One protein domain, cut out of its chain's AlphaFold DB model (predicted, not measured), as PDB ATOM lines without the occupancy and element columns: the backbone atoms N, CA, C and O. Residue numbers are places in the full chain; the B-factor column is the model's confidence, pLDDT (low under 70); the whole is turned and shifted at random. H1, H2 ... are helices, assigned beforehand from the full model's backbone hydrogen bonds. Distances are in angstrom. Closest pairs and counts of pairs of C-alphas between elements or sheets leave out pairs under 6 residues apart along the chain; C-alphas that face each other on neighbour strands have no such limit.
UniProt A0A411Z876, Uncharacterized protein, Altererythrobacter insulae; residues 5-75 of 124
ATOM      1  N   VAL A   5       3.613  -6.381 -37.605       92.62
ATOM      2  CA  VAL A   5       4.116  -5.781 -38.851       92.62
ATOM      3  C   VAL A   5       3.031  -4.979 -39.557       92.62
ATOM      4  O   VAL A   5       3.253  -3.822 -39.894       92.62
ATOM      5  N   LYS A   6       1.837  -5.563 -39.724       93.69
ATOM      6  CA  LYS A   6       0.712  -4.893 -40.387       93.69
ATOM      7  C   LYS A   6       0.353  -3.586 -39.677       93.69
ATOM      8  O   LYS A   6       0.284  -2.547 -40.324       93.69
ATOM      9  N   LEU A   7       0.195  -3.633 -38.350       95.00
ATOM     10  CA  LEU A   7      -0.129  -2.445 -37.551       95.00
ATOM     11  C   LEU A   7       0.953  -1.365 -37.668       95.00
ATOM     12  O   LEU A   7       0.637  -0.185 -37.799       95.00
ATOM     13  N   ARG A   8       2.230  -1.763 -37.637       95.62
ATOM     14  CA  ARG A   8       3.362  -0.842 -37.794       95.62
ATOM     15  C   ARG A   8       3.348  -0.164 -39.166       95.62
ATOM     16  O   ARG A   8       3.480   1.053 -39.209       95.62
ATOM     17  N   CYS A   9       3.114  -0.903 -40.251       94.81
ATOM     18  CA  CYS A   9       3.027  -0.329 -41.598       94.81
ATOM     19  C   CYS A   9       1.839   0.635 -41.752       94.81
ATOM     20  O   CYS A   9       2.011   1.732 -42.274       94.81
ATOM     21  N   GLU A  10       0.651   0.266 -41.263       95.19
ATOM     22  CA  GLU A  10      -0.552   1.113 -41.346       95.19
ATOM     23  C   GLU A  10      -0.374   2.464 -40.635       95.19
ATOM     24  O   GLU A  10      -0.832   3.493 -41.134       95.19
ATOM     25  N   GLN A  11       0.296   2.476 -39.479       96.00
ATOM     26  CA  GLN A  11       0.582   3.710 -38.742       96.00
ATOM     27  C   GLN A  11       1.741   4.499 -39.360       96.00
ATOM     28  O   GLN A  11       1.685   5.727 -39.404       96.00
ATOM     29  N   ALA A  12       2.749   3.819 -39.914       95.25
ATOM     30  CA  ALA A  12       3.890   4.468 -40.553       95.25
ATOM     31  C   ALA A  12       3.492   5.307 -41.778       95.25
ATOM     32  O   ALA A  12       4.065   6.372 -41.987       95.25
ATOM     33  N   VAL A  13       2.460   4.896 -42.533       95.56
ATOM     34  CA  VAL A  13       1.878   5.699 -43.634       95.56
ATOM     35  C   VAL A  13       1.369   7.062 -43.144       95.56
ATOM     36  O   VAL A  13       1.360   8.030 -43.898       95.56
ATOM     37  N   LYS A  14       0.981   7.159 -41.869       96.56
ATOM     38  CA  LYS A  14       0.551   8.400 -41.206       96.56
ATOM     39  C   LYS A  14       1.683   9.079 -40.428       96.56
ATOM     40  O   LYS A  14       1.410   9.958 -39.617       96.56
ATOM     41  N   SER A  15       2.927   8.633 -40.610       94.62
ATOM     42  CA  SER A  15       4.096   9.057 -39.825       94.62
ATOM     43  C   SER A  15       3.922   8.848 -38.312       94.62
ATOM     44  O   SER A  15       4.429   9.621 -37.503       94.62
ATOM     45  N   GLN A  16       3.193   7.798 -37.920       96.00
ATOM     46  CA  GLN A  16       2.882   7.455 -36.530       96.00
ATOM     47  C   GLN A  16       3.369   6.046 -36.173       96.00
ATOM     48  O   GLN A  16       3.689   5.232 -37.041       96.00
ATOM     49  N   GLN A  17       3.393   5.738 -34.873       95.75
ATOM     50  CA  GLN A  17       3.612   4.384 -34.365       95.75
ATOM     51  C   GLN A  17       2.378   3.865 -33.612       95.75
ATOM     52  O   GLN A  17       1.654   4.659 -33.016       95.75
ATOM     53  N   PRO A  18       2.119   2.543 -33.606       95.56
ATOM     54  CA  PRO A  18       0.978   1.982 -32.886       95.56
ATOM     55  C   PRO A  18       1.115   2.147 -31.368       95.56
ATOM     56  O   PRO A  18       2.075   1.658 -30.784       95.56
ATOM     57  N   ASN A  19       0.104   2.727 -30.716       94.00
ATOM     58  CA  ASN A  19       0.082   2.913 -29.254       94.00
ATOM     59  C   ASN A  19      -0.026   1.597 -28.459       94.00
ATOM     60  O   ASN A  19       0.247   1.565 -27.264       94.00
ATOM     61  N   THR A  20      -0.451   0.511 -29.108       94.25
ATOM     62  CA  THR A  20      -0.598  -0.819 -28.495       94.25
ATOM     63  C   THR A  20       0.677  -1.659 -28.555       94.25
ATOM     64  O   THR A  20       0.712  -2.752 -27.994       94.25
ATOM     65  N   LEU A  21       1.722  -1.183 -29.239       95.12
ATOM     66  CA  LEU A  21       3.009  -1.860 -29.369       95.12
ATOM     67  C   LEU A  21       4.113  -0.996 -28.771       95.12
ATOM     68  O   LEU A  21       4.020   0.227 -28.737       95.12
ATOM     69  N   LEU A  22       5.204  -1.633 -28.348       95.12
ATOM     70  CA  LEU A  22       6.382  -0.894 -27.916       95.12
ATOM     71  C   LEU A  22       6.936  -0.066 -29.103       95.12
ATOM     72  O   LEU A  22       7.119  -0.638 -30.194       95.12
ATOM     73  N   PRO A  23       7.173   1.251 -28.935       96.44
ATOM     74  CA  PRO A  23       7.625   2.111 -30.022       96.44
ATOM     75  C   PRO A  23       9.090   1.834 -30.361       96.44
ATOM     76  O   PRO A  23       9.886   1.512 -29.483       96.44
ATOM     77  N   PHE A  24       9.454   1.990 -31.629       95.00
ATOM     78  CA  PHE A  24      10.840   2.134 -32.065       95.00
ATOM     79  C   PHE A  24      11.370   3.486 -31.603       95.00
ATOM     80  O   PHE A  24      10.746   4.510 -31.875       95.00
ATOM     81  N   VAL A  25      12.490   3.489 -30.889       95.12
ATOM     82  CA  VAL A  25      13.102   4.707 -30.329       95.12
ATOM     83  C   VAL A  25      14.463   5.025 -30.944       95.12
ATOM     84  O   VAL A  25      15.181   5.895 -30.447       95.12
ATOM     85  N   GLY A  26      14.788   4.339 -32.039       91.38
ATOM     86  CA  GLY A  26      16.033   4.497 -32.771       91.38
ATOM     87  C   GLY A  26      17.228   3.854 -32.083       91.38
ATOM     88  O   GLY A  26      17.083   3.119 -31.108       91.38
ATOM     89  N   ASN A  27      18.416   4.099 -32.632       88.88
ATOM     90  CA  ASN A  27      19.653   3.454 -32.188       88.88
ATOM     91  C   ASN A  27      20.021   3.777 -30.724       88.88
ATOM     92  O   ASN A  27      19.684   4.858 -30.227       88.88
ATOM     93  N   PRO A  28      20.748   2.873 -30.031       88.19
ATOM     94  CA  PRO A  28      21.204   3.107 -28.667       88.19
ATOM     95  C   PRO A  28      21.964   4.424 -28.505       88.19
ATOM     96  O   PRO A  28      22.854   4.741 -29.291       88.19
ATOM     97  N   ARG A  29      21.599   5.182 -27.468       91.75
ATOM     98  CA  ARG A  29      22.194   6.470 -27.091       91.75
ATOM     99  C   ARG A  29      22.027   6.715 -25.595       91.75
ATOM    100  O   ARG A  29      21.186   6.074 -24.959       91.75
ATOM    101  N   GLU A  30      22.796   7.655 -25.050       93.44
ATOM    102  CA  GLU A  30      22.591   8.133 -23.679       93.44
ATOM    103  C   GLU A  30      21.148   8.625 -23.488       93.44
ATOM    104  O   GLU A  30      20.557   9.221 -24.391       93.44
ATOM    105  N   ASN A  31      20.574   8.366 -22.308       92.25
ATOM    106  CA  ASN A  31      19.186   8.708 -21.974       92.25
ATOM    107  C   ASN A  31      18.149   8.101 -22.944       92.25
ATOM    108  O   ASN A  31      17.231   8.779 -23.411       92.25
ATOM    109  N   MET A  32      18.293   6.809 -23.261       91.88
ATOM    110  CA  MET A  32      17.361   6.090 -24.132       91.88
ATOM    111  C   MET A  32      15.937   6.080 -23.534       91.88
ATOM    112  O   MET A  32      15.746   5.608 -22.410       91.88
ATOM    113  N   PRO A  33      14.912   6.553 -24.269       93.69
ATOM    114  CA  PRO A  33      13.532   6.430 -23.820       93.69
ATOM    115  C   PRO A  33      13.081   4.966 -23.877       93.69
ATOM    116  O   PRO A  33      13.621   4.152 -24.625       93.69
ATOM    117  N   LYS A  34      12.045   4.620 -23.111       94.00
ATOM    118  CA  LYS A  34      11.505   3.257 -23.088       94.00
ATOM    119  C   LYS A  34      10.974   2.863 -24.473       94.00
ATOM    120  O   LYS A  34       9.957   3.393 -24.917       94.00
ATOM    121  N   GLY A  35      11.623   1.900 -25.125       94.44
ATOM    122  CA  GLY A  35      11.238   1.450 -26.458       94.44
ATOM    123  C   GLY A  35      12.125   0.348 -27.030       94.44
ATOM    124  O   GLY A  35      13.031  -0.149 -26.368       94.44
ATOM    125  N   LEU A  36      11.848  -0.030 -28.277       92.38
ATOM    126  CA  LEU A  36      12.704  -0.898 -29.078       92.38
ATOM    127  C   LEU A  36      13.883  -0.078 -29.611       92.38
ATOM    128  O   LEU A  36      13.645   0.896 -30.331       92.38
ATOM    129  N   PRO A  37      15.132  -0.447 -29.296       91.56
ATOM    130  CA  PRO A  37      16.287   0.408 -29.535       91.56
ATOM    131  C   PRO A  37      16.783   0.350 -30.982       91.56
ATOM    132  O   PRO A  37      17.975   0.252 -31.208       91.56
ATOM    133  N   PHE A  38      15.911   0.341 -31.985       90.38
ATOM    134  CA  PHE A  38      16.262   0.289 -33.408       90.38
ATOM    135  C   PHE A  38      15.200   0.997 -34.246       90.38
ATOM    136  O   PHE A  38      14.106   1.264 -33.752       90.38
ATOM    137  N   GLU A  39      15.524   1.314 -35.499       91.56
ATOM    138  CA  GLU A  39      14.599   1.997 -36.402       91.56
ATOM    139  C   GLU A  39      13.550   1.032 -36.977       91.56
ATOM    140  O   GLU A  39      13.810  -0.156 -37.186       91.56
ATOM    141  N   LEU A  40      12.361   1.554 -37.310       92.31
ATOM    142  CA  LEU A  40      11.331   0.778 -38.021       92.31
ATOM    143  C   LEU A  40      11.868   0.231 -39.353       92.31
ATOM    144  O   LEU A  40      11.539  -0.889 -39.736       92.31
ATOM    145  N   ASN A  41      12.694   1.016 -40.047       90.44
ATOM    146  CA  ASN A  41      13.269   0.625 -41.327       90.44
ATOM    147  C   ASN A  41      14.185  -0.604 -41.192       90.44
ATOM    148  O   ASN A  41      14.085  -1.526 -41.997       90.44
ATOM    149  N   ASP A  42      15.013  -0.660 -40.144       89.00
ATOM    150  CA  ASP A  42      15.884  -1.814 -39.871       89.00
ATOM    151  C   ASP A  42      15.057  -3.080 -39.611       89.00
ATOM    152  O   ASP A  42      15.372  -4.164 -40.103       89.00
ATOM    153  N   TYR A  43      13.959  -2.935 -38.864       90.38
ATOM    154  CA  TYR A  43      13.030  -4.024 -38.577       90.38
ATOM    155  C   TYR A  43      12.338  -4.561 -39.838       90.38
ATOM    156  O   TYR A  43      12.256  -5.775 -40.024       90.38
ATOM    157  N   LEU A  44      11.838  -3.675 -40.709       90.75
ATOM    158  CA  LEU A  44      11.158  -4.082 -41.942       90.75
ATOM    159  C   LEU A  44      12.120  -4.754 -42.925       90.75
ATOM    160  O   LEU A  44      11.771  -5.792 -43.483       90.75
ATOM    161  N   GLN A  45      13.339  -4.225 -43.067       87.75
ATOM    162  CA  GLN A  45      14.382  -4.849 -43.882       87.75
ATOM    163  C   GLN A  45      14.730  -6.254 -43.381       87.75
ATOM    164  O   GLN A  45      14.806  -7.189 -44.176       87.75
ATOM    165  N   LEU A  46      14.882  -6.436 -42.062       88.00
ATOM    166  CA  LEU A  46      15.148  -7.754 -41.483       88.00
ATOM    167  C   LEU A  46      14.030  -8.752 -41.806       88.00
ATOM    168  O   LEU A  46      14.309  -9.895 -42.166       88.00
ATOM    169  N   ILE A  47      12.769  -8.327 -41.706       88.38
ATOM    170  CA  ILE A  47      11.614  -9.170 -42.034       88.38
ATOM    171  C   ILE A  47      11.587  -9.536 -43.510       88.38
ATOM    172  O   ILE A  47      11.345 -10.697 -43.839       88.38
ATOM    173  N   GLU A  48      11.825  -8.570 -44.389       86.56
ATOM    174  CA  GLU A  48      11.835  -8.805 -45.827       86.56
ATOM    175  C   GLU A  48      12.923  -9.810 -46.216       86.56
ATOM    176  O   GLU A  48      12.629 -10.796 -46.896       86.56
ATOM    177  N   LEU A  49      14.152  -9.607 -45.734       83.88
ATOM    178  CA  LEU A  49      15.275 -10.515 -45.972       83.88
ATOM    179  C   LEU A  49      14.984 -11.914 -45.430       83.88
ATOM    180  O   LEU A  49      15.124 -12.895 -46.155       83.88
ATOM    181  N   THR A  50      14.487 -12.005 -44.194       86.12
ATOM    182  CA  THR A  50      14.089 -13.286 -43.588       86.12
ATOM    183  C   THR A  50      13.034 -13.988 -44.447       86.12
ATOM    184  O   THR A  50      13.147 -15.179 -44.727       86.12
ATOM    185  N   GLY A  51      12.028 -13.249 -44.926       86.06
ATOM    186  CA  GLY A  51      10.987 -13.775 -45.804       86.06
ATOM    187  C   GLY A  51      11.537 -14.306 -47.127       86.06
ATOM    188  O   GLY A  51      11.164 -15.406 -47.528       86.06
ATOM    189  N   ARG A  52      12.447 -13.575 -47.782       82.75
ATOM    190  CA  ARG A  52      13.103 -14.024 -49.025       82.75
ATOM    191  C   ARG A  52      13.898 -15.316 -48.812       82.75
ATOM    192  O   ARG A  52      13.753 -16.242 -49.601       82.75
ATOM    193  N   CYS A  53      14.660 -15.413 -47.722       80.31
ATOM    194  CA  CYS A  53      15.460 -16.603 -47.407       80.31
ATOM    195  C   CYS A  53      14.615 -17.843 -47.073       80.31
ATOM    196  O   CYS A  53      15.073 -18.964 -47.278       80.31
ATOM    197  N   ILE A  54      13.395 -17.659 -46.558       82.56
ATOM    198  CA  ILE A  54      12.461 -18.759 -46.269       82.56
ATOM    199  C   ILE A  54      11.690 -19.195 -47.526       82.56
ATOM    200  O   ILE A  54      11.345 -20.370 -47.649       82.56
ATOM    201  N   ARG A  55      11.362 -18.259 -48.430       72.31
ATOM    202  CA  ARG A  55      10.331 -18.452 -49.467       72.31
ATOM    203  C   ARG A  55      10.845 -18.905 -50.837       72.31
ATOM    204  O   ARG A  55      10.013 -19.123 -51.712       72.31
ATOM    205  N   GLU A  56      12.145 -19.079 -51.042       53.44
ATOM    206  CA  GLU A  56      12.674 -19.574 -52.321       53.44
ATOM    207  C   GLU A  56      13.341 -20.943 -52.199       53.44
ATOM    208  O   GLU A  56      13.903 -21.285 -51.160       53.44
ATOM    209  N   ASP A  57      13.351 -21.686 -53.311       54.81
ATOM    210  CA  ASP A  57      14.081 -22.939 -53.587       54.81
ATOM    211  C   ASP A  57      15.611 -22.882 -53.320       54.81
ATOM    212  O   ASP A  57      16.370 -23.767 -53.711       54.81
ATOM    213  N   LYS A  58      16.090 -21.846 -52.627       55.28
ATOM    214  CA  LYS A  58      17.447 -21.649 -52.124       55.28
ATOM    215  C   LYS A  58      17.401 -21.527 -50.605       55.28
ATOM    216  O   LYS A  58      17.424 -20.432 -50.044       55.28
ATOM    217  N   ARG A  59      17.368 -22.666 -49.915       53.50
ATOM    218  CA  ARG A  59      17.628 -22.678 -48.473       53.50
ATOM    219  C   ARG A  59      19.054 -22.177 -48.223       53.50
ATOM    220  O   ARG A  59      19.995 -22.768 -48.743       53.50
ATOM    221  N   GLY A  60      19.207 -21.161 -47.376       58.28
ATOM    222  CA  GLY A  60      20.405 -21.084 -46.533       58.28
ATOM    223  C   GLY A  60      21.343 -19.894 -46.686       58.28
ATOM    224  O   GLY A  60      22.506 -20.041 -46.328       58.28
ATOM    225  N   PHE A  61      20.902 -18.721 -47.149       63.56
ATOM    226  CA  PHE A  61      21.777 -17.550 -47.038       63.56
ATOM    227  C   PHE A  61      21.013 -16.241 -46.887       63.56
ATOM    228  O   PHE A  61      20.246 -15.865 -47.771       63.56
ATOM    229  N   ILE A  62      21.248 -15.541 -45.776       66.56
ATOM    230  CA  ILE A  62      21.002 -14.103 -45.704       66.56
ATOM    231  C   ILE A  62      22.328 -13.432 -46.070       66.56
ATOM    232  O   ILE A  62      23.342 -13.725 -45.440       66.56
ATOM    233  N   GLU A  63      22.338 -12.573 -47.092       62.78
ATOM    234  CA  GLU A  63      23.553 -11.860 -47.497       62.78
ATOM    235  C   GLU A  63      24.192 -11.089 -46.334       62.78
ATOM    236  O   GLU A  63      23.508 -10.436 -45.548       62.78
ATOM    237  N   ASN A  64      25.529 -11.085 -46.285       55.19
ATOM    238  CA  ASN A  64      26.326 -10.310 -45.319       55.19
ATOM    239  C   ASN A  64      26.121  -8.783 -45.422       55.19
ATOM    240  O   ASN A  64      26.636  -8.044 -44.588       55.19
ATOM    241  N   SER A  65      25.371  -8.309 -46.424       55.91
ATOM    242  CA  SER A  65      24.854  -6.937 -46.527       55.91
ATOM    243  C   SER A  65      23.740  -6.631 -45.509       55.91
ATOM    244  O   SER A  65      23.210  -5.520 -45.501       55.91
ATOM    245  N   LEU A  66      23.390  -7.616 -44.668       57.75
ATOM    246  CA  LEU A  66      22.415  -7.583 -43.582       57.75
ATOM    247  C   LEU A  66      22.345  -6.242 -42.834       57.75
ATOM    248  O   LEU A  66      23.374  -5.614 -42.570       57.75
ATOM    249  N   PRO A  67      21.142  -5.831 -42.388       62.28
ATOM    250  CA  PRO A  67      20.988  -4.602 -41.641       62.28
ATOM    251  C   PRO A  67      21.798  -4.697 -40.348       62.28
ATOM    252  O   PRO A  67      21.880  -5.757 -39.720       62.28
ATOM    253  N   SER A  68      22.321  -3.551 -39.909       68.94
ATOM    254  CA  SER A  68      23.063  -3.374 -38.651       68.94
ATOM    255  C   SER A  68      22.412  -4.038 -37.424       68.94
ATOM    256  O   SER A  68      23.086  -4.306 -36.430       68.94
ATOM    257  N   ILE A  69      21.112  -4.334 -37.487       81.88
ATOM    258  CA  ILE A  69      20.318  -4.937 -36.425       81.88
ATOM    259  C   ILE A  69      20.829  -6.305 -35.955       81.88
ATOM    260  O   ILE A  69      20.876  -6.501 -34.748       81.88
ATOM    261  N   LEU A  70      21.260  -7.227 -36.829       83.44
ATOM    262  CA  LEU A  70      21.739  -8.546 -36.370       83.44
ATOM    263  C   LEU A  70      23.066  -8.440 -35.617       83.44
ATOM    264  O   LEU A  70      23.218  -9.038 -34.554       83.44
ATOM    265  N   ASN A  71      23.974  -7.588 -36.101       82.38
ATOM    266  CA  ASN A  71      25.219  -7.272 -35.400       82.38
ATOM    267  C   ASN A  71      24.937  -6.654 -34.027       82.38
ATOM    268  O   ASN A  71      25.577  -6.994 -33.040       82.38
ATOM    269  N   ARG A  72      23.937  -5.772 -33.944       81.56
ATOM    270  CA  ARG A  72      23.535  -5.128 -32.686       81.56
ATOM    271  C   ARG A  72      22.829  -6.073 -31.717       81.56
ATOM    272  O   ARG A  72      22.913  -5.859 -30.514       81.56
ATOM    273  N   LEU A  73      22.122  -7.076 -32.231       81.00
ATOM    274  CA  LEU A  73      21.527  -8.145 -31.432       81.00
ATOM    275  C   LEU A  73      22.548  -9.224 -31.047       81.00
ATOM    276  O   LEU A  73      22.214 -10.074 -30.232       81.00
ATOM    277  N   ASN A  74      23.758  -9.181 -31.616       85.38
ATOM    278  CA  ASN A  74      24.778 -10.220 -31.494       85.38
ATOM    279  C   ASN A  74      24.233 -11.612 -31.871       85.38
ATOM    280  O   ASN A  74      24.340 -12.570 -31.113       85.38
ATOM    281  N   ILE A  75      23.581 -11.704 -33.037       87.75
ATOM    282  CA  ILE A  75      23.037 -12.960 -33.573       87.75
ATOM    283  C   ILE A  75      23.564 -13.144 -34.993       87.75
ATOM    284  O   ILE A  75      23.366 -12.280 -35.849       87.75
TER     285      ILE A  75
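AT A GLANCE: This is residues 5 to 75 of the 124 residues of an uncharacterized protein of Altererythrobacter insulae (UniProt A0A411Z876). One long helix, H2, runs through the middle of a loose, loop-rich model, with the short helices H1 and H3 on opposite sides of its first part, H3 crosswise to it. A long looping stretch, residues 13 to 39, joins H1 to H2, and residues 55 to 60 stick out at the far end of H2. The printed part has 71 residues with three named helices, in the order H1, H2, H3, and no named strand; the class is all helix, though just 30 of the 71 residues are in named elements. It is loose, with a radius of gyration of the C-alphas of 14.0 A, and only just flat, spanning 41 by 29 by 16 A.

HOW THE PARTS SIT: H1, residues 5 to 12, and H2, residues 40 to 55, are close but not clearly touching; their closest C-alphas, those of Val 5 and Leu 44, are 7.9 A apart. They run opposite ways at a shallow tilt of 33 degrees, only just short of steep. H2 touches H3, residues 68 to 73, with residues 42 to 46 alone; the closest C-alphas, those of Asp 42 and Ile 69, are 6.4 A apart. Their lines are about perpendicular, at 86 degrees. H1 and H3 are apart. In H1, H2 and H3 every O i to N i+4 pair is within hydrogen-bond range.

IN THESE COORDINATES: H1 begins at C-alpha 5, (4.116, -5.781, -38.851), and is 10.4 A long from first to last C-alpha. H2 begins at C-alpha 40, (11.331, 0.778, -38.021), and measures 22.4 A. H3 measures 8.8 A and ends at C-alpha 73, (21.527, -8.145, -31.432).

THE WHOLE: The two C-alphas farthest apart, those of Asn 31 and Asp 57, are 45.0 A apart. The printed part has no cut. Both links are long, with 27 residues between H1 and H2 and 12 between H2 and H3. The mean pLDDT of the printed part is 84.7; residues 56 to 68 are under 70.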